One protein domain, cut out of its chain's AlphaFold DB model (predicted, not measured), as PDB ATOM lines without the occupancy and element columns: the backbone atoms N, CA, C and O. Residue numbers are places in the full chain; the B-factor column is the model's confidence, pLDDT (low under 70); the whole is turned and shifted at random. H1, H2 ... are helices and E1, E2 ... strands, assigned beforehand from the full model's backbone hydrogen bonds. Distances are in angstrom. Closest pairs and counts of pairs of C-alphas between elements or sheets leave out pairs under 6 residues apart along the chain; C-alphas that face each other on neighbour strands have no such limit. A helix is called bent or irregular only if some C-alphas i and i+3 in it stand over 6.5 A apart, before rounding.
ATOM      1  N   GLY A   3     190.138 164.724 283.900       95.62
ATOM      2  CA  GLY A   3     190.815 164.880 282.620       95.62
ATOM      3  C   GLY A   3     191.652 166.142 282.571       95.62
ATOM      4  O   GLY A   3     191.260 167.148 283.153       95.62
ATOM      5  N   THR A   4     192.777 166.080 281.867       97.38
ATOM      6  CA  THR A   4     193.525 167.267 281.431       97.38
ATOM      7  C   THR A   4     194.057 167.056 280.019       97.38
ATOM      8  O   THR A   4     194.405 165.927 279.662       97.38
ATOM      9  N   ASN A   5     194.177 168.130 279.258       97.62
ATOM     10  CA  ASN A   5     194.677 168.171 277.891       97.62
ATOM     11  C   ASN A   5     196.183 168.469 277.832       97.62
ATOM     12  O   ASN A   5     196.754 169.012 278.770       97.62
ATOM     13  N   SER A   6     196.867 168.125 276.744       96.62
ATOM     14  CA  SER A   6     198.320 168.324 276.655       96.62
ATOM     15  C   SER A   6     198.761 169.780 276.499       96.62
ATOM     16  O   SER A   6     199.929 170.089 276.733       96.62
ATOM     17  N   ALA A   7     197.839 170.673 276.147       95.44
ATOM     18  CA  ALA A   7     198.071 172.100 275.973       95.44
ATOM     19  C   ALA A   7     196.987 172.949 276.659       95.44
ATOM     20  O   ALA A   7     196.573 173.978 276.131       95.44
ATOM     21  N   GLU A   8     196.582 172.569 277.879       95.31
ATOM     22  CA  GLU A   8     195.622 173.311 278.729       95.31
ATOM     23  C   GLU A   8     195.896 174.819 278.818       95.31
ATOM     24  O   GLU A   8     194.993 175.640 278.994       95.31
ATOM     25  N   GLY A   9     197.171 175.194 278.707       93.31
ATOM     26  CA  GLY A   9     197.601 176.577 278.750       93.31
ATOM     27  C   GLY A   9     197.154 177.439 277.570       93.31
ATOM     28  O   GLY A   9     197.317 178.658 277.645       93.31
ATOM     29  N   GLY A  10     196.595 176.857 276.504       90.00
ATOM     30  CA  GLY A  10     196.142 177.601 275.328       90.00
ATOM     31  C   GLY A  10     195.076 178.654 275.639       90.00
ATOM     32  O   GLY A  10     195.058 179.724 275.026       90.00
ATOM     33  N   GLN A  11     194.316 178.467 276.723       85.62
ATOM     34  CA  GLN A  11     193.413 179.488 277.268       85.62
ATOM     35  C   GLN A  11     194.076 180.849 277.532       85.62
ATOM     36  O   GLN A  11     193.408 181.887 277.472       85.62
ATOM     37  N   ALA A  12     195.380 180.878 277.831       87.00
ATOM     38  CA  ALA A  12     196.102 182.124 278.064       87.00
ATOM     39  C   ALA A  12     196.091 183.037 276.826       87.00
ATOM     40  O   ALA A  12     196.125 184.263 276.965       87.00
ATOM     41  N   PHE A  13     195.990 182.478 275.616       82.69
ATOM     42  CA  PHE A  13     196.106 183.242 274.373       82.69
ATOM     43  C   PHE A  13     194.924 184.141 274.081       82.69
ATOM     44  O   PHE A  13     195.123 185.246 273.575       82.69
ATOM     45  N   HIS A  14     193.717 183.733 274.474       76.75
ATOM     46  CA  HIS A  14     192.553 184.613 274.403       76.75
ATOM     47  C   HIS A  14     192.777 185.900 275.202       76.75
ATOM     48  O   HIS A  14     192.342 186.967 274.784       76.75
ATOM     49  N   ARG A  15     193.502 185.817 276.326       78.88
ATOM     50  CA  ARG A  15     193.834 186.984 277.150       78.88
ATOM     51  C   ARG A  15     195.026 187.764 276.602       78.88
ATOM     52  O   ARG A  15     194.983 188.989 276.597       78.88
ATOM     53  N   LEU A  16     196.067 187.081 276.124       85.69
ATOM     54  CA  LEU A  16     197.263 187.728 275.566       85.69
ATOM     55  C   LEU A  16     196.966 188.549 274.310       85.69
ATOM     56  O   LEU A  16     197.632 189.558 274.089       85.69
ATOM     57  N   GLY A  17     195.938 188.176 273.541       86.88
ATOM     58  CA  GLY A  17     195.479 188.952 272.389       86.88
ATOM     59  C   GLY A  17     195.192 190.424 272.715       86.88
ATOM     60  O   GLY A  17     195.512 191.284 271.900       86.88
ATOM     61  N   PHE A  18     194.691 190.728 273.921       89.00
ATOM     62  CA  PHE A  18     194.402 192.099 274.370       89.00
ATOM     63  C   PHE A  18     195.652 192.931 274.704       89.00
ATOM     64  O   PHE A  18     195.556 194.148 274.845       89.00
ATOM     65  N   TYR A  19     196.819 192.299 274.854       90.56
ATOM     66  CA  TYR A  19     198.056 192.969 275.268       90.56
ATOM     67  C   TYR A  19     199.045 193.203 274.122       90.56
ATOM     68  O   TYR A  19     200.054 193.869 274.340       90.56
ATOM     69  N   GLN A  20     198.767 192.689 272.919       93.06
ATOM     70  CA  GLN A  20     199.661 192.787 271.756       93.06
ATOM     71  C   GLN A  20     200.043 194.234 271.433       93.06
ATOM     72  O   GLN A  20     201.231 194.552 271.385       93.06
ATOM     73  N   ASP A  21     199.052 195.122 271.323       92.75
ATOM     74  CA  ASP A  21     199.275 196.529 270.970       92.75
ATOM     75  C   ASP A  21     200.030 197.283 272.072       92.75
ATOM     76  O   ASP A  21     200.981 198.014 271.809       92.75
ATOM     77  N   SER A  22     199.642 197.069 273.334       93.50
ATOM     78  CA  SER A  22     200.237 197.776 274.478       93.50
ATOM     79  C   SER A  22     201.666 197.333 274.796       93.50
ATOM     80  O   SER A  22     202.410 198.088 275.417       93.50
ATOM     81  N   HIS A  23     202.054 196.126 274.382       92.81
ATOM     82  CA  HIS A  23     203.376 195.555 274.643       92.81
ATOM     83  C   HIS A  23     204.193 195.333 273.361       92.81
ATOM     84  O   HIS A  23     205.267 194.736 273.428       92.81
ATOM     85  N   ASN A  24     203.701 195.829 272.220       94.31
ATOM     86  CA  ASN A  24     204.352 195.798 270.911       94.31
ATOM     87  C   ASN A  24     204.881 194.403 270.519       94.31
ATOM     88  O   ASN A  24     206.068 194.231 270.232       94.31
ATOM     89  N   PHE A  25     204.005 193.395 270.532       94.44
ATOM     90  CA  PHE A  25     204.347 192.043 270.089       94.44
ATOM     91  C   PHE A  25     203.243 191.415 269.240       94.44
ATOM     92  O   PHE A  25     202.071 191.765 269.350       94.44
ATOM     93  N   ASP A  26     203.640 190.457 268.411       93.50
ATOM     94  CA  ASP A  26     202.760 189.708 267.523       93.50
ATOM     95  C   ASP A  26     202.677 188.264 268.020       93.50
ATOM     96  O   ASP A  26     203.649 187.505 267.939       93.50
ATOM     97  N   LEU A  27     201.514 187.880 268.543       91.81
ATOM     98  CA  LEU A  27     201.297 186.555 269.106       91.81
ATOM     99  C   LEU A  27     201.393 185.463 268.027       91.81
ATOM    100  O   LEU A  27     201.594 184.299 268.368       91.81
ATOM    101  N   ASP A  28     201.259 185.764 266.730       91.62
ATOM    102  CA  ASP A  28     201.486 184.768 265.667       91.62
ATOM    103  C   ASP A  28     202.983 184.435 265.538       91.62
ATOM    104  O   ASP A  28     203.338 183.309 265.182       91.62
ATOM    105  N   LYS A  29     203.863 185.368 265.925       94.12
ATOM    106  CA  LYS A  29     205.328 185.204 265.919       94.12
ATOM    107  C   LYS A  29     205.896 184.653 267.227       94.12
ATOM    108  O   LYS A  29     207.041 184.207 267.244       94.12
ATOM    109  N   GLY A  30     205.102 184.629 268.293       94.50
ATOM    110  CA  GLY A  30     205.480 184.078 269.592       94.50
ATOM    111  C   GLY A  30     205.188 185.048 270.729       94.50
ATOM    112  O   GLY A  30     204.392 185.973 270.594       94.50
ATOM    113  N   VAL A  31     205.818 184.822 271.878       95.44
ATOM    114  CA  VAL A  31     205.697 185.693 273.049       95.44
ATOM    115  C   VAL A  31     207.094 186.130 273.469       95.44
ATOM    116  O   VAL A  31     207.869 185.278 273.906       95.44
ATOM    117  N   PRO A  32     207.418 187.434 273.412       96.12
ATOM    118  CA  PRO A  32     208.702 187.916 273.890       96.12
ATOM    119  C   PRO A  32     208.925 187.570 275.357       96.12
ATOM    120  O   PRO A  32     208.021 187.674 276.194       96.12
ATOM    121  N   ARG A  33     210.167 187.223 275.697       96.06
ATOM    122  CA  ARG A  33     210.569 186.901 277.073       96.06
ATOM    123  C   ARG A  33     210.143 187.959 278.088       96.06
ATOM    124  O   ARG A  33     209.693 187.615 279.178       96.06
ATOM    125  N   GLU A  34     210.268 189.237 277.745       95.00
ATOM    126  CA  GLU A  34     209.888 190.324 278.651       95.00
ATOM    127  C   GLU A  34     208.372 190.437 278.836       95.00
ATOM    128  O   GLU A  34     207.931 190.764 279.936       95.00
ATOM    129  N   VAL A  35     207.563 190.081 277.832       95.25
ATOM    130  CA  VAL A  35     206.103 189.967 277.991       95.25
ATOM    131  C   VAL A  35     205.783 188.812 278.938       95.25
ATOM    132  O   VAL A  35     205.076 189.004 279.927       95.25
ATOM    133  N   PHE A  36     206.370 187.632 278.715       95.56
ATOM    134  CA  PHE A  36     206.210 186.488 279.619       95.56
ATOM    135  C   PHE A  36     206.604 186.837 281.065       95.56
ATOM    136  O   PHE A  36     205.850 186.594 282.006       95.56
ATOM    137  N   LYS A  37     207.768 187.455 281.259       96.06
ATOM    138  CA  LYS A  37     208.277 187.806 282.585       96.06
ATOM    139  C   LYS A  37     207.433 188.896 283.251       96.06
ATOM    140  O   LYS A  37     206.965 188.701 284.371       96.06
ATOM    141  N   ASN A  38     207.257 190.041 282.596       94.25
ATOM    142  CA  ASN A  38     206.751 191.254 283.246       94.25
ATOM    143  C   ASN A  38     205.226 191.330 283.290       94.25
ATOM    144  O   ASN A  38     204.691 191.963 284.196       94.25
ATOM    145  N   LEU A  39     204.533 190.674 282.358       91.25
ATOM    146  CA  LEU A  39     203.077 190.586 282.382       91.25
ATOM    147  C   LEU A  39     202.650 189.310 283.110       91.25
ATOM    148  O   LEU A  39     201.975 189.356 284.137       91.25
ATOM    149  N   PHE A  40     203.082 188.162 282.598       91.88
ATOM    150  CA  PHE A  40     202.504 186.886 282.991       91.88
ATOM    151  C   PHE A  40     203.044 186.377 284.332       91.88
ATOM    152  O   PHE A  40     202.274 186.249 285.285       91.88
ATOM    153  N   VAL A  41     204.360 186.181 284.465       95.94
ATOM    154  CA  VAL A  41     204.966 185.716 285.727       95.94
ATOM    155  C   VAL A  41     204.686 186.705 286.857       95.94
ATOM    156  O   VAL A  41     204.228 186.297 287.923       95.94
ATOM    157  N   LYS A  42     204.869 188.012 286.630       95.50
ATOM    158  CA  LYS A  42     204.556 189.029 287.649       95.50
ATOM    159  C   LYS A  42     203.102 188.991 288.115       95.50
ATOM    160  O   LYS A  42     202.881 189.145 289.314       95.50
ATOM    161  N   SER A  43     202.136 188.771 287.218       93.12
ATOM    162  CA  SER A  43     200.727 188.654 287.617       93.12
ATOM    163  C   SER A  43     200.491 187.441 288.518       93.12
ATOM    164  O   SER A  43     199.933 187.599 289.599       93.12
ATOM    165  N   ILE A  44     201.021 186.266 288.154       94.50
ATOM    166  CA  ILE A  44     200.915 185.046 288.967       94.50
ATOM    167  C   ILE A  44     201.527 185.271 290.355       94.50
ATOM    168  O   ILE A  44     200.913 184.962 291.375       94.50
ATOM    169  N   ILE A  45     202.727 185.847 290.408       97.44
ATOM    170  CA  ILE A  45     203.444 186.073 291.665       97.44
ATOM    171  C   ILE A  45     202.720 187.074 292.567       97.44
ATOM    172  O   ILE A  45     202.620 186.850 293.774       97.44
ATOM    173  N   ARG A  46     202.196 188.162 291.996       96.75
ATOM    174  CA  ARG A  46     201.410 189.155 292.734       96.75
ATOM    175  C   ARG A  46     200.114 188.544 293.268       96.75
ATOM    176  O   ARG A  46     199.838 188.682 294.454       96.75
ATOM    177  N   ASP A  47     199.359 187.866 292.407       95.19
ATOM    178  CA  ASP A  47     197.978 187.472 292.699       95.19
ATOM    179  C   ASP A  47     197.890 186.191 293.547       95.19
ATOM    180  O   ASP A  47     196.936 186.030 294.305       95.19
ATOM    181  N   TYR A  48     198.885 185.299 293.465       95.81
ATOM    182  CA  TYR A  48     198.832 183.980 294.116       95.81
ATOM    183  C   TYR A  48     199.969 183.701 295.099       95.81
ATOM    184  O   TYR A  48     199.836 182.817 295.944       95.81
ATOM    185  N   PHE A  49     201.083 184.433 295.012       96.50
ATOM    186  CA  PHE A  49     202.283 184.159 295.814       96.50
ATOM    187  C   PHE A  49     202.773 185.372 296.609       96.50
ATOM    188  O   PHE A  49     203.921 185.389 297.050       96.50
ATOM    189  N   ASN A  50     201.914 186.379 296.799       96.44
ATOM    190  CA  ASN A  50     202.178 187.570 297.611       96.44
ATOM    191  C   ASN A  50     203.534 188.239 297.298       96.44
ATOM    192  O   ASN A  50     204.275 188.636 298.196       96.44
ATOM    193  N   GLY A  51     203.909 188.305 296.016       96.38
ATOM    194  CA  GLY A  51     205.161 188.943 295.606       96.38
ATOM    195  C   GLY A  51     206.437 188.111 295.822       96.38
ATOM    196  O   GLY A  51     207.525 188.674 295.701       96.38
ATOM    197  N   SER A  52     206.337 186.811 296.138       98.12
ATOM    198  CA  SER A  52     207.492 185.949 296.438       98.12
ATOM    199  C   SER A  52     208.547 185.938 295.327       98.12
ATOM    200  O   SER A  52     208.285 185.537 294.190       98.12
ATOM    201  N   LYS A  53     209.772 186.339 295.686       97.44
ATOM    202  CA  LYS A  53     210.926 186.369 294.779       97.44
ATOM    203  C   LYS A  53     211.483 184.993 294.466       97.44
ATOM    204  O   LYS A  53     211.877 184.764 293.327       97.44
ATOM    205  N   ASP A  54     211.432 184.082 295.428       97.88
ATOM    206  CA  ASP A  54     211.910 182.714 295.237       97.88
ATOM    207  C   ASP A  54     211.040 181.986 294.209       97.88
ATOM    208  O   ASP A  54     211.549 181.381 293.267       97.88
ATOM    209  N   VAL A  55     209.711 182.124 294.320       97.50
ATOM    210  CA  VAL A  55     208.786 181.546 293.335       97.50
ATOM    211  C   VAL A  55     208.943 182.240 291.981       97.50
ATOM    212  O   VAL A  55     208.972 181.562 290.957       97.50
ATOM    213  N   GLU A  56     209.099 183.571 291.951       97.44
ATOM    214  CA  GLU A  56     209.362 184.313 290.707       97.44
ATOM    215  C   GLU A  56     210.591 183.747 289.976       97.44
ATOM    216  O   GLU A  56     210.532 183.469 288.776       97.44
ATOM    217  N   GLN A  57     211.686 183.532 290.706       97.12
ATOM    218  CA  GLN A  57     212.927 182.995 290.163       97.12
ATOM    219  C   GLN A  57     212.764 181.552 289.670       97.12
ATOM    220  O   GLN A  57     213.187 181.250 288.554       97.12
ATOM    221  N   GLU A  58     212.105 180.682 290.436       96.94
ATOM    222  CA  GLU A  58     211.842 179.294 290.030       96.94
ATOM    223  C   GLU A  58     211.005 179.205 288.747       96.94
ATOM    224  O   GLU A  58     211.307 178.397 287.862       96.94
ATOM    225  N   LEU A  59     209.982 180.054 288.598       97.31
ATOM    226  CA  LEU A  59     209.178 180.097 287.373       97.31
ATOM    227  C   LEU A  59     210.019 180.516 286.164       97.31
ATOM    228  O   LEU A  59     209.914 179.901 285.101       97.31
ATOM    229  N   LEU A  60     210.884 181.521 286.319       96.88
ATOM    230  CA  LEU A  60     211.770 181.970 285.243       96.88
ATOM    231  C   LEU A  60     212.837 180.928 284.885       96.88
ATOM    232  O   LEU A  60     213.166 180.797 283.710       96.88
ATOM    233  N   ILE A  61     213.348 180.171 285.860       96.56
ATOM    234  CA  ILE A  61     214.307 179.079 285.624       96.56
ATOM    235  C   ILE A  61     213.656 177.934 284.838       96.56
ATOM    236  O   ILE A  61     214.272 177.379 283.931       96.56
ATOM    237  N   ARG A  62     212.416 177.562 285.175       96.50
ATOM    238  CA  ARG A  62     211.741 176.388 284.589       96.50
ATOM    239  C   ARG A  62     211.057 176.679 283.253       96.50
ATOM    240  O   ARG A  62     211.032 175.817 282.370       96.50
ATOM    241  N   TYR A  63     210.501 177.881 283.102       97.62
ATOM    242  CA  TYR A  63     209.627 178.256 281.984       97.62
ATOM    243  C   TYR A  63     210.166 179.431 281.153       97.62
ATOM    244  O   TYR A  63     209.431 180.057 280.391       97.62
ATOM    245  N   SER A  64     211.456 179.740 281.261       97.38
ATOM    246  CA  SER A  64     212.133 180.705 280.394       97.38
ATOM    247  C   SER A  64     213.617 180.350 280.245       97.38
ATOM    248  O   SER A  64     214.096 179.345 280.762       97.38
ATOM    249  N   GLY A  65     214.351 181.168 279.497       92.94
ATOM    250  CA  GLY A  65     215.798 181.091 279.331       92.94
ATOM    251  C   GLY A  65     216.353 182.458 278.940       92.94
ATOM    252  O   GLY A  65     215.598 183.337 278.535       92.94
ATOM    253  N   LEU A  66     217.664 182.669 279.076       87.56
ATOM    254  CA  LEU A  66     218.292 183.941 278.679       87.56
ATOM    255  C   LEU A  66     218.292 184.149 277.157       87.56
ATOM    256  O   LEU A  66     218.201 185.282 276.703       87.56
ATOM    257  N   TRP A  67     218.340 183.058 276.389       91.12
ATOM    258  CA  TRP A  67     218.461 183.060 274.925       91.12
ATOM    259  C   TRP A  67     217.318 182.293 274.249       91.12
ATOM    260  O   TRP A  67     217.500 181.658 273.213       91.12
ATOM    261  N   ILE A  68     216.147 182.278 274.885       95.81
ATOM    262  CA  ILE A  68     214.964 181.589 274.371       95.81
ATOM    263  C   ILE A  68     214.351 182.387 273.213       95.81
ATOM    264  O   ILE A  68     214.275 183.612 273.282       95.81
ATOM    265  N   SER A  69     213.917 181.703 272.154       96.69
ATOM    266  CA  SER A  69     213.164 182.348 271.073       96.69
ATOM    267  C   SER A  69     211.737 182.662 271.520       96.69
ATOM    268  O   SER A  69     211.193 181.988 272.394       96.69
ATOM    269  N   ASP A  70     211.089 183.628 270.874       95.94
ATOM    270  CA  ASP A  70     209.702 183.991 271.189       95.94
ATOM    271  C   ASP A  70     208.725 182.821 270.967       95.94
ATOM    272  O   ASP A  70     207.750 182.665 271.705       95.94
ATOM    273  N   ILE A  71     209.008 181.953 269.991       95.69
ATOM    274  CA  ILE A  71     208.258 180.713 269.734       95.69
ATOM    275  C   ILE A  71     208.380 179.743 270.912       95.69
ATOM    276  O   ILE A  71     207.373 179.253 271.427       95.69
ATOM    277  N   GLU A  72     209.606 179.471 271.360       96.19
ATOM    278  CA  GLU A  72     209.833 178.574 272.494       96.19
ATOM    279  C   GLU A  72     209.280 179.171 273.788       96.19
ATOM    280  O   GLU A  72     208.691 178.469 274.609       96.19
ATOM    281  N   GLN A  73     209.382 180.488 273.954       96.81
ATOM    282  CA  GLN A  73     208.826 181.179 275.103       96.81
ATOM    283  C   GLN A  73     207.292 181.122 275.125       96.81
ATOM    284  O   GLN A  73     206.723 180.940 276.205       96.81
ATOM    285  N   ALA A  74     206.623 181.203 273.970       95.44
ATOM    286  CA  ALA A  74     205.177 180.995 273.868       95.44
ATOM    287  C   ALA A  74     204.780 179.577 274.307       95.44
ATOM    288  O   ALA A  74     203.866 179.417 275.115       95.44
ATOM    289  N   ARG A  75     205.518 178.548 273.865       95.38
ATOM    290  CA  ARG A  75     205.308 177.152 274.301       95.38
ATOM    291  C   ARG A  75     205.506 176.981 275.804       95.38
ATOM    292  O   ARG A  75     204.703 176.331 276.469       95.38
ATOM    293  N   LYS A  76     206.544 177.601 276.370       96.38
ATOM    294  CA  LYS A  76     206.777 177.588 277.821       96.38
ATOM    295  C   LYS A  76     205.701 178.343 278.600       96.38
ATOM    296  O   LYS A  76     205.385 177.933 279.713       96.38
ATOM    297  N   LEU A  77     205.109 179.388 278.022       95.44
ATOM    298  CA  LEU A  77     203.950 180.066 278.604       95.44
ATOM    299  C   LEU A  77     202.740 179.124 278.666       95.44
ATOM    300  O   LEU A  77     202.133 179.036 279.732       95.44
ATOM    301  N   VAL A  78     202.438 178.374 277.591       95.25
ATOM    302  CA  VAL A  78     201.393 177.321 277.615       95.25
ATOM    303  C   VAL A  78     201.659 176.343 278.744       95.25
ATOM    304  O   VAL A  78     200.778 176.096 279.560       95.25
ATOM    305  N   ALA A  79     202.881 175.813 278.812       96.19
ATOM    306  CA  ALA A  79     203.242 174.837 279.828       96.19
ATOM    307  C   ALA A  79     203.039 175.404 281.242       96.19
ATOM    308  O   ALA A  79     202.364 174.779 282.053       96.19
ATOM    309  N   LEU A  80     203.532 176.620 281.520       96.75
ATOM    310  CA  LEU A  80     203.350 177.256 282.826       96.75
ATOM    311  C   LEU A  80     201.871 177.456 283.158       96.75
ATOM    312  O   LEU A  80     201.446 177.127 284.264       96.75
ATOM    313  N   PHE A  81     201.077 178.000 282.232       95.25
ATOM    314  CA  PHE A  81     199.664 178.255 282.510       95.25
ATOM    315  C   PHE A  81     198.889 176.958 282.731       95.25
ATOM    316  O   PHE A  81     198.108 176.878 283.675       95.25
ATOM    317  N   GLY A  82     199.124 175.946 281.892       95.88
ATOM    318  CA  GLY A  82     198.494 174.633 282.008       95.88
ATOM    319  C   GLY A  82     198.860 173.941 283.317       95.88
ATOM    320  O   GLY A  82     197.977 173.458 284.028       95.88
ATOM    321  N   ASP A  83     200.140 173.969 283.696       97.06
ATOM    322  CA  ASP A  83     200.611 173.408 284.962       97.06
ATOM    323  C   ASP A  83     199.979 174.109 286.164       97.06
ATOM    324  O   ASP A  83     199.476 173.451 287.079       97.06
ATOM    325  N   PHE A  84     199.979 175.442 286.143       95.38
ATOM    326  CA  PHE A  84     199.495 176.269 287.238       95.38
ATOM    327  C   PHE A  84     197.972 176.190 287.416       95.38
ATOM    328  O   PHE A  84     197.497 176.008 288.537       95.38
ATOM    329  N   MET A  85     197.209 176.302 286.325       93.25
ATOM    330  CA  MET A  85     195.746 176.380 286.376       93.25
ATOM    331  C   MET A  85     195.064 175.014 286.387       93.25
ATOM    332  O   MET A  85     194.002 174.888 286.993       93.25
ATOM    333  N   GLN A  86     195.637 174.002 285.723       95.56
ATOM    334  CA  GLN A  86     194.944 172.735 285.462       95.56
ATOM    335  C   GLN A  86     195.691 171.526 286.025       95.56
ATOM    336  O   GLN A  86     195.150 170.829 286.891       95.56
ATOM    337  N   HIS A  87     196.931 171.259 285.599       97.38
ATOM    338  CA  HIS A  87     197.596 169.993 285.932       97.38
ATOM    339  C   HIS A  87     197.934 169.861 287.419       97.38
ATOM    340  O   HIS A  87     197.548 168.867 288.043       97.38
ATOM    341  N   ALA A  88     198.620 170.840 288.021       97.06
ATOM    342  CA  ALA A  88     199.012 170.744 289.427       97.06
ATOM    343  C   ALA A  88     197.794 170.717 290.375       97.06
ATOM    344  O   ALA A  88     197.755 169.837 291.249       97.06
ATOM    345  N   PRO A  89     196.762 171.572 290.200       96.81
ATOM    346  CA  PRO A  89     195.519 171.461 290.964       96.81
ATOM    347  C   PRO A  89     194.808 170.114 290.772       96.81
ATOM    348  O   PRO A  89     194.382 169.506 291.758       96.81
ATOM    349  N   SER A  90     194.737 169.596 289.541       97.81
ATOM    350  CA  SER A  90     194.113 168.296 289.247       97.81
ATOM    351  C   SER A  90     194.819 167.150 289.962       97.81
ATOM    352  O   SER A  90     194.176 166.354 290.648       97.81
ATOM    353  N   VAL A  91     196.153 167.091 289.888       97.81
ATOM    354  CA  VAL A  91     196.952 166.068 290.581       97.81
ATOM    355  C   VAL A  91     196.807 166.188 292.099       97.81
ATOM    356  O   VAL A  91     196.689 165.170 292.787       97.81
ATOM    357  N   LYS A  92     196.777 167.410 292.646       97.50
ATOM    358  CA  LYS A  92     196.541 167.635 294.079       97.50
ATOM    359  C   LYS A  92     195.173 167.093 294.505       97.50
ATOM    360  O   LYS A  92     195.100 166.360 295.493       97.50
ATOM    361  N   THR A  93     194.125 167.389 293.740       97.12
ATOM    362  CA  THR A  93     192.759 166.901 293.981       97.12
ATOM    363  C   THR A  93     192.676 165.381 293.887       97.12
ATOM    364  O   THR A  93     192.150 164.742 294.795       97.12
ATOM    365  N   LEU A  94     193.265 164.779 292.851       97.12
ATOM    366  CA  LEU A  94     193.322 163.324 292.675       97.12
ATOM    367  C   LEU A  94     194.023 162.635 293.850       97.12
ATOM    368  O   LEU A  94     193.503 161.665 294.400       97.12
ATOM    369  N   ARG A  95     195.174 163.161 294.291       96.50
ATOM    370  CA  ARG A  95     195.895 162.642 295.465       96.50
ATOM    371  C   ARG A  95     195.069 162.756 296.741       96.50
ATOM    372  O   ARG A  95     195.133 161.865 297.584       96.50
ATOM    373  N   HIS A  96     194.318 163.840 296.899       96.88
ATOM    374  CA  HIS A  96     193.456 164.028 298.059       96.88
ATOM    375  C   HIS A  96     192.273 163.052 298.045       96.88
ATOM    376  O   HIS A  96     192.043 162.366 299.039       96.88
ATOM    377  N   HIS A  97     191.605 162.903 296.898       96.62
ATOM    378  CA  HIS A  97     190.534 161.927 296.710       96.62
ATOM    379  C   HIS A  97     191.022 160.501 296.997       96.62
ATOM    380  O   HIS A  97     190.396 159.789 297.772       96.62
ATOM    381  N   ALA A  98     192.183 160.111 296.463       95.44
ATOM    382  CA  ALA A  98     192.760 158.786 296.697       95.44
ATOM    383  C   ALA A  98     193.067 158.505 298.180       95.44
ATOM    384  O   ALA A  98     192.978 157.360 298.613       95.44
ATOM    385  N   LYS A  99     193.420 159.535 298.961       95.94
ATOM    386  CA  LYS A  99     193.675 159.402 300.404       95.94
ATOM    387  C   LYS A  99     192.393 159.314 301.230       95.94
ATOM    388  O   LYS A  99     192.361 158.565 302.198       95.94
ATOM    389  N   LEU A 100     191.376 160.103 300.889       95.62
ATOM    390  CA  LEU A 100     190.158 160.217 301.697       95.62
ATOM    391  C   LEU A 100     189.081 159.194 301.328       95.62
ATOM    392  O   LEU A 100     188.309 158.776 302.186       95.62
ATOM    393  N   ALA A 101     189.011 158.779 300.065       91.12
ATOM    394  CA  ALA A 101     187.973 157.887 299.568       91.12
ATOM    395  C   ALA A 101     188.395 156.414 299.710       91.12
ATOM    396  O   ALA A 101     188.600 155.710 298.719       91.12
ATOM    397  N   ALA A 102     188.542 155.944 300.954       87.00
ATOM    398  CA  ALA A 102     188.916 154.562 301.245       87.00
ATOM    399  C   ALA A 102     187.984 153.562 300.529       87.00
ATOM    400  O   ALA A 102     186.759 153.686 300.559       87.00
ATOM    401  N   GLY A 103     188.573 152.578 299.842       85.94
ATOM    402  CA  GLY A 103     187.833 151.582 299.058       85.94
ATOM    403  C   GLY A 103     187.250 152.091 297.731       85.94
ATOM    404  O   GLY A 103     186.599 151.319 297.026       85.94
ATOM    405  N   LYS A 104     187.477 153.357 297.349       92.62
ATOM    406  CA  LYS A 104     187.103 153.905 296.037       92.62
ATOM    407  C   LYS A 104     188.322 154.012 295.125       92.62
ATOM    408  O   LYS A 104     189.450 154.213 295.570       92.62
ATOM    409  N   LYS A 105     188.088 153.900 293.820       95.38
ATOM    410  CA  LYS A 105     189.124 154.051 292.797       95.38
ATOM    411  C   LYS A 105     189.195 155.503 292.329       95.38
ATOM    412  O   LYS A 105     188.186 156.199 292.243       95.38
ATOM    413  N   THR A 106     190.405 155.960 292.027       96.69
ATOM    414  CA  THR A 106     190.673 157.307 291.516       96.69
ATOM    415  C   THR A 106     191.217 157.183 290.098       96.69
ATOM    416  O   THR A 106     192.184 156.461 289.883       96.69
ATOM    417  N   TYR A 107     190.599 157.879 289.144       96.94
ATOM    418  CA  TYR A 107     190.943 157.790 287.723       96.94
ATOM    419  C   TYR A 107     191.345 159.150 287.176       96.94
ATOM    420  O   TYR A 107     190.643 160.140 287.402       96.94
ATOM    421  N   GLN A 108     192.422 159.153 286.400       96.88
ATOM    422  CA  GLN A 108     192.909 160.288 285.635       96.88
ATOM    423  C   GLN A 108     193.063 159.876 284.171       96.88
ATOM    424  O   GLN A 108     193.432 158.733 283.899       96.88
ATOM    425  N   TYR A 109     192.834 160.802 283.244       96.94
ATOM    426  CA  TYR A 109     193.331 160.680 281.877       96.94
ATOM    427  C   TYR A 109     194.080 161.945 281.454       96.94
ATOM    428  O   TYR A 109     193.836 163.038 281.969       96.94
ATOM    429  N   TYR A 110     194.992 161.766 280.504       97.50
ATOM    430  CA  TYR A 110     195.724 162.832 279.837       97.50
ATOM    431  C   TYR A 110     195.411 162.753 278.345       97.50
ATOM    432  O   TYR A 110     195.721 161.751 277.699       97.50
ATOM    433  N   PHE A 111     194.727 163.764 277.823       98.12
ATOM    434  CA  PHE A 111     194.293 163.815 276.434       98.12
ATOM    435  C   PHE A 111     195.309 164.609 275.611       98.12
ATOM    436  O   PHE A 111     195.595 165.761 275.912       98.12
ATOM    437  N   ALA A 112     195.885 163.981 274.589       96.69
ATOM    438  CA  ALA A 112     196.959 164.580 273.793       96.69
ATOM    439  C   ALA A 112     196.716 164.507 272.280       96.69
ATOM    440  O   ALA A 112     197.608 164.838 271.504       96.69
ATOM    441  N   HIS A 113     195.537 164.040 271.863       96.19
ATOM    442  CA  HIS A 113     195.174 163.965 270.452       96.19
ATOM    443  C   HIS A 113     194.800 165.354 269.944       96.19
ATOM    444  O   HIS A 113     193.932 166.000 270.520       96.19
ATOM    445  N   GLU A 114     195.421 165.792 268.855       94.50
ATOM    446  CA  GLU A 114     195.061 167.048 268.202       94.50
ATOM    447  C   GLU A 114     193.898 166.813 267.229       94.50
ATOM    448  O   GLU A 114     194.071 166.064 266.262       94.50
ATOM    449  N   PRO A 115     192.717 167.424 267.454       92.88
ATOM    450  CA  PRO A 115     191.585 167.243 266.561       92.88
ATOM    451  C   PRO A 115     191.899 167.789 265.164       92.88
ATOM    452  O   PRO A 115     192.330 168.934 265.019       92.88
ATOM    453  N   THR A 116     191.607 167.017 264.119       91.69
ATOM    454  CA  THR A 116     191.818 167.448 262.722       91.69
ATOM    455  C   THR A 116     190.929 168.625 262.321       91.69
ATOM    456  O   THR A 116     191.232 169.346 261.370       91.69
ATOM    457  N   THR A 117     189.839 168.847 263.054       89.00
ATOM    458  CA  THR A 117     188.911 169.961 262.864       89.00
ATOM    459  C   THR A 117     189.384 171.266 263.498       89.00
ATOM    460  O   THR A 117     188.818 172.319 263.185       89.00
ATOM    461  N   THR A 118     190.403 171.245 264.363       86.75
ATOM    462  CA  THR A 118     190.910 172.480 264.963       86.75
ATOM    463  C   THR A 118     191.786 173.248 263.979       86.75
ATOM    464  O   THR A 118     192.817 172.771 263.507       86.75
ATOM    465  N   ASN A 119     191.430 174.510 263.732       81.25
ATOM    466  CA  ASN A 119     192.288 175.429 262.994       81.25
ATOM    467  C   ASN A 119     193.420 175.964 263.892       81.25
ATOM    468  O   ASN A 119     193.258 176.957 264.609       81.25
ATOM    469  N   ARG A 120     194.587 175.321 263.820       83.81
ATOM    470  CA  ARG A 120     195.823 175.758 264.480       83.81
ATOM    471  C   ARG A 120     196.434 176.950 263.736       83.81
ATOM    472  O   ARG A 120     197.352 176.803 262.936       83.81
ATOM    473  N   ARG A 121     195.941 178.159 264.016       76.88
ATOM    474  CA  ARG A 121     196.457 179.392 263.384       76.88
ATOM    475  C   ARG A 121     197.907 179.714 263.752       76.88
ATOM    476  O   ARG A 121     198.580 180.409 263.003       76.88
ATOM    477  N   ARG A 122     198.376 179.244 264.912       85.94
ATOM    478  CA  ARG A 122     199.668 179.636 265.488       85.94
ATOM    479  C   ARG A 122     200.668 178.482 265.373       85.94
ATOM    480  O   ARG A 122     200.438 177.449 265.999       85.94
ATOM    481  N   PRO A 123     201.792 178.642 264.650       82.06
ATOM    482  CA  PRO A 123     202.719 177.542 264.347       82.06
ATOM    483  C   PRO A 123     203.443 176.993 265.584       82.06
ATOM    484  O   PRO A 123     203.968 175.879 265.586       82.06
ATOM    485  N   TRP A 124     203.502 177.786 266.649       88.12
ATOM    486  CA  TRP A 124     204.127 177.392 267.897       88.12
ATOM    487  C   TRP A 124     203.176 176.631 268.831       88.12
ATOM    488  O   TRP A 124     203.675 175.979 269.747       88.12
ATOM    489  N   PHE A 125     201.853 176.677 268.615       90.69
ATOM    490  CA  PHE A 125     200.876 175.997 269.468       90.69
ATOM    491  C   PHE A 125     200.731 174.533 269.053       90.69
ATOM    492  O   PHE A 125     200.459 174.238 267.893       90.69
ATOM    493  N   GLN A 126     200.950 173.634 270.007       91.19
ATOM    494  CA  GLN A 126     200.983 172.187 269.806       91.19
ATOM    495  C   GLN A 126     200.309 171.508 270.992       91.19
ATOM    496  O   GLN A 126     200.362 172.034 272.104       91.19
ATOM    497  N   GLY A 127     199.753 170.325 270.761       93.38
ATOM    498  CA  GLY A 127     198.976 169.566 271.729       93.38
ATOM    499  C   GLY A 127     197.484 169.884 271.678       93.38
ATOM    500  O   GLY A 127     197.027 170.701 270.882       93.38
ATOM    501  N   ALA A 128     196.724 169.194 272.522       94.94
ATOM    502  CA  ALA A 128     195.293 169.387 272.665       94.94
ATOM    503  C   ALA A 128     195.022 170.619 273.532       94.94
ATOM    504  O   ALA A 128     195.457 170.670 274.684       94.94
ATOM    505  N   ASP A 129     194.328 171.607 272.977       93.75
ATOM    506  CA  ASP A 129     193.917 172.801 273.708       93.75
ATOM    507  C   ASP A 129     192.870 172.453 274.766       93.75
ATOM    508  O   ASP A 129     192.260 171.377 274.779       93.75
ATOM    509  N   HIS A 130     192.638 173.403 275.655       93.88
ATOM    510  CA  HIS A 130     191.568 173.323 276.616       93.88
ATOM    511  C   HIS A 130     190.217 173.037 275.952       93.88
ATOM    512  O   HIS A 130     189.825 173.702 274.992       93.88
ATOM    513  N   ALA A 131     189.489 172.085 276.538       93.00
ATOM    514  CA  ALA A 131     188.167 171.630 276.124       93.00
ATOM    515  C   ALA A 131     188.109 170.884 274.775       93.00
ATOM    516  O   ALA A 131     187.021 170.486 274.347       93.00
ATOM    517  N   GLU A 132     189.237 170.638 274.105       94.50
ATOM    518  CA  GLU A 132     189.235 169.875 272.852       94.50
ATOM    519  C   GLU A 132     188.870 168.405 273.044       94.50
ATOM    520  O   GLU A 132     188.332 167.783 272.128       94.50
TER     521      GLU A 132
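AT A GLANCE: This is residues 3 to 132 of the 172 residues of the protein "COesterase domain-containing protein" of Lottia gigantea (UniProt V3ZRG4). One long bent helix, H4, makes the backbone of the shape: H1, H2 and H3 pack on its first arm, H4a, while H4b reaches outward to a free tip, residues 99 to 104. The chain folds back into E2, beside E1 in a small parallel sheet. The 130 printed residues, mostly helix, run E1 H1 H2 H3 H4 E2; the whole is only just compact, close to loose, radius of gyration 16.3 A, spans 55 by 41 by 25 A.

HOW THE PARTS SIT: E1, residues 3 to 5, and E2, residues 108 to 111, are parallel; N 111 and O 4 are 2.9 A apart, within hydrogen-bond range. H4, residues 70 to 100, was assigned as one helix by its hydrogen bonds but is bent, C-alphas 85 and 88 being 7.2 A apart; arms H4a, residues 70 to 85, and H4b, residues 88 to 100, stand at a shallow tilt of 26 degrees. H1, residues 8 to 23, is irregular, C-alphas 18 and 21 being 7.4 A apart, and touches H4a with residues 8 to 12 alone; the closest C-alphas, of Gly 9 and Gly 82, are 3.9 A apart. H2, residues 33 to 48, touches H4a with residues 33 to 36 alone, closest C-alphas Arg 33 and Gln 73, 6.3 A. H3, residues 53 to 63, touches H4a, closest C-alphas Tyr 63 and Lys 76, 5.1 A. In H3, H4a and H4b every O i to N i+4 pair is within hydrogen-bond range; H2 has 10 of 12, H1 3 of 12, with 8 of 13 O i to N i+3 pairs.

IN THESE COORDINATES: E1 begins at C-alpha 3 (190.815, 164.880, 282.620); H1 spans 23.9 A, H4a 22.0 A; E2 ends at C-alpha 111 (194.293, 163.815, 276.434).

THE WHOLE: The farthest C-alphas, of Asn 24 and Gly 103, are 55.0 A apart. The printed part has no cut; residues 112 to 132 hold no named element, and no printed residue is under 70 in pLDDT.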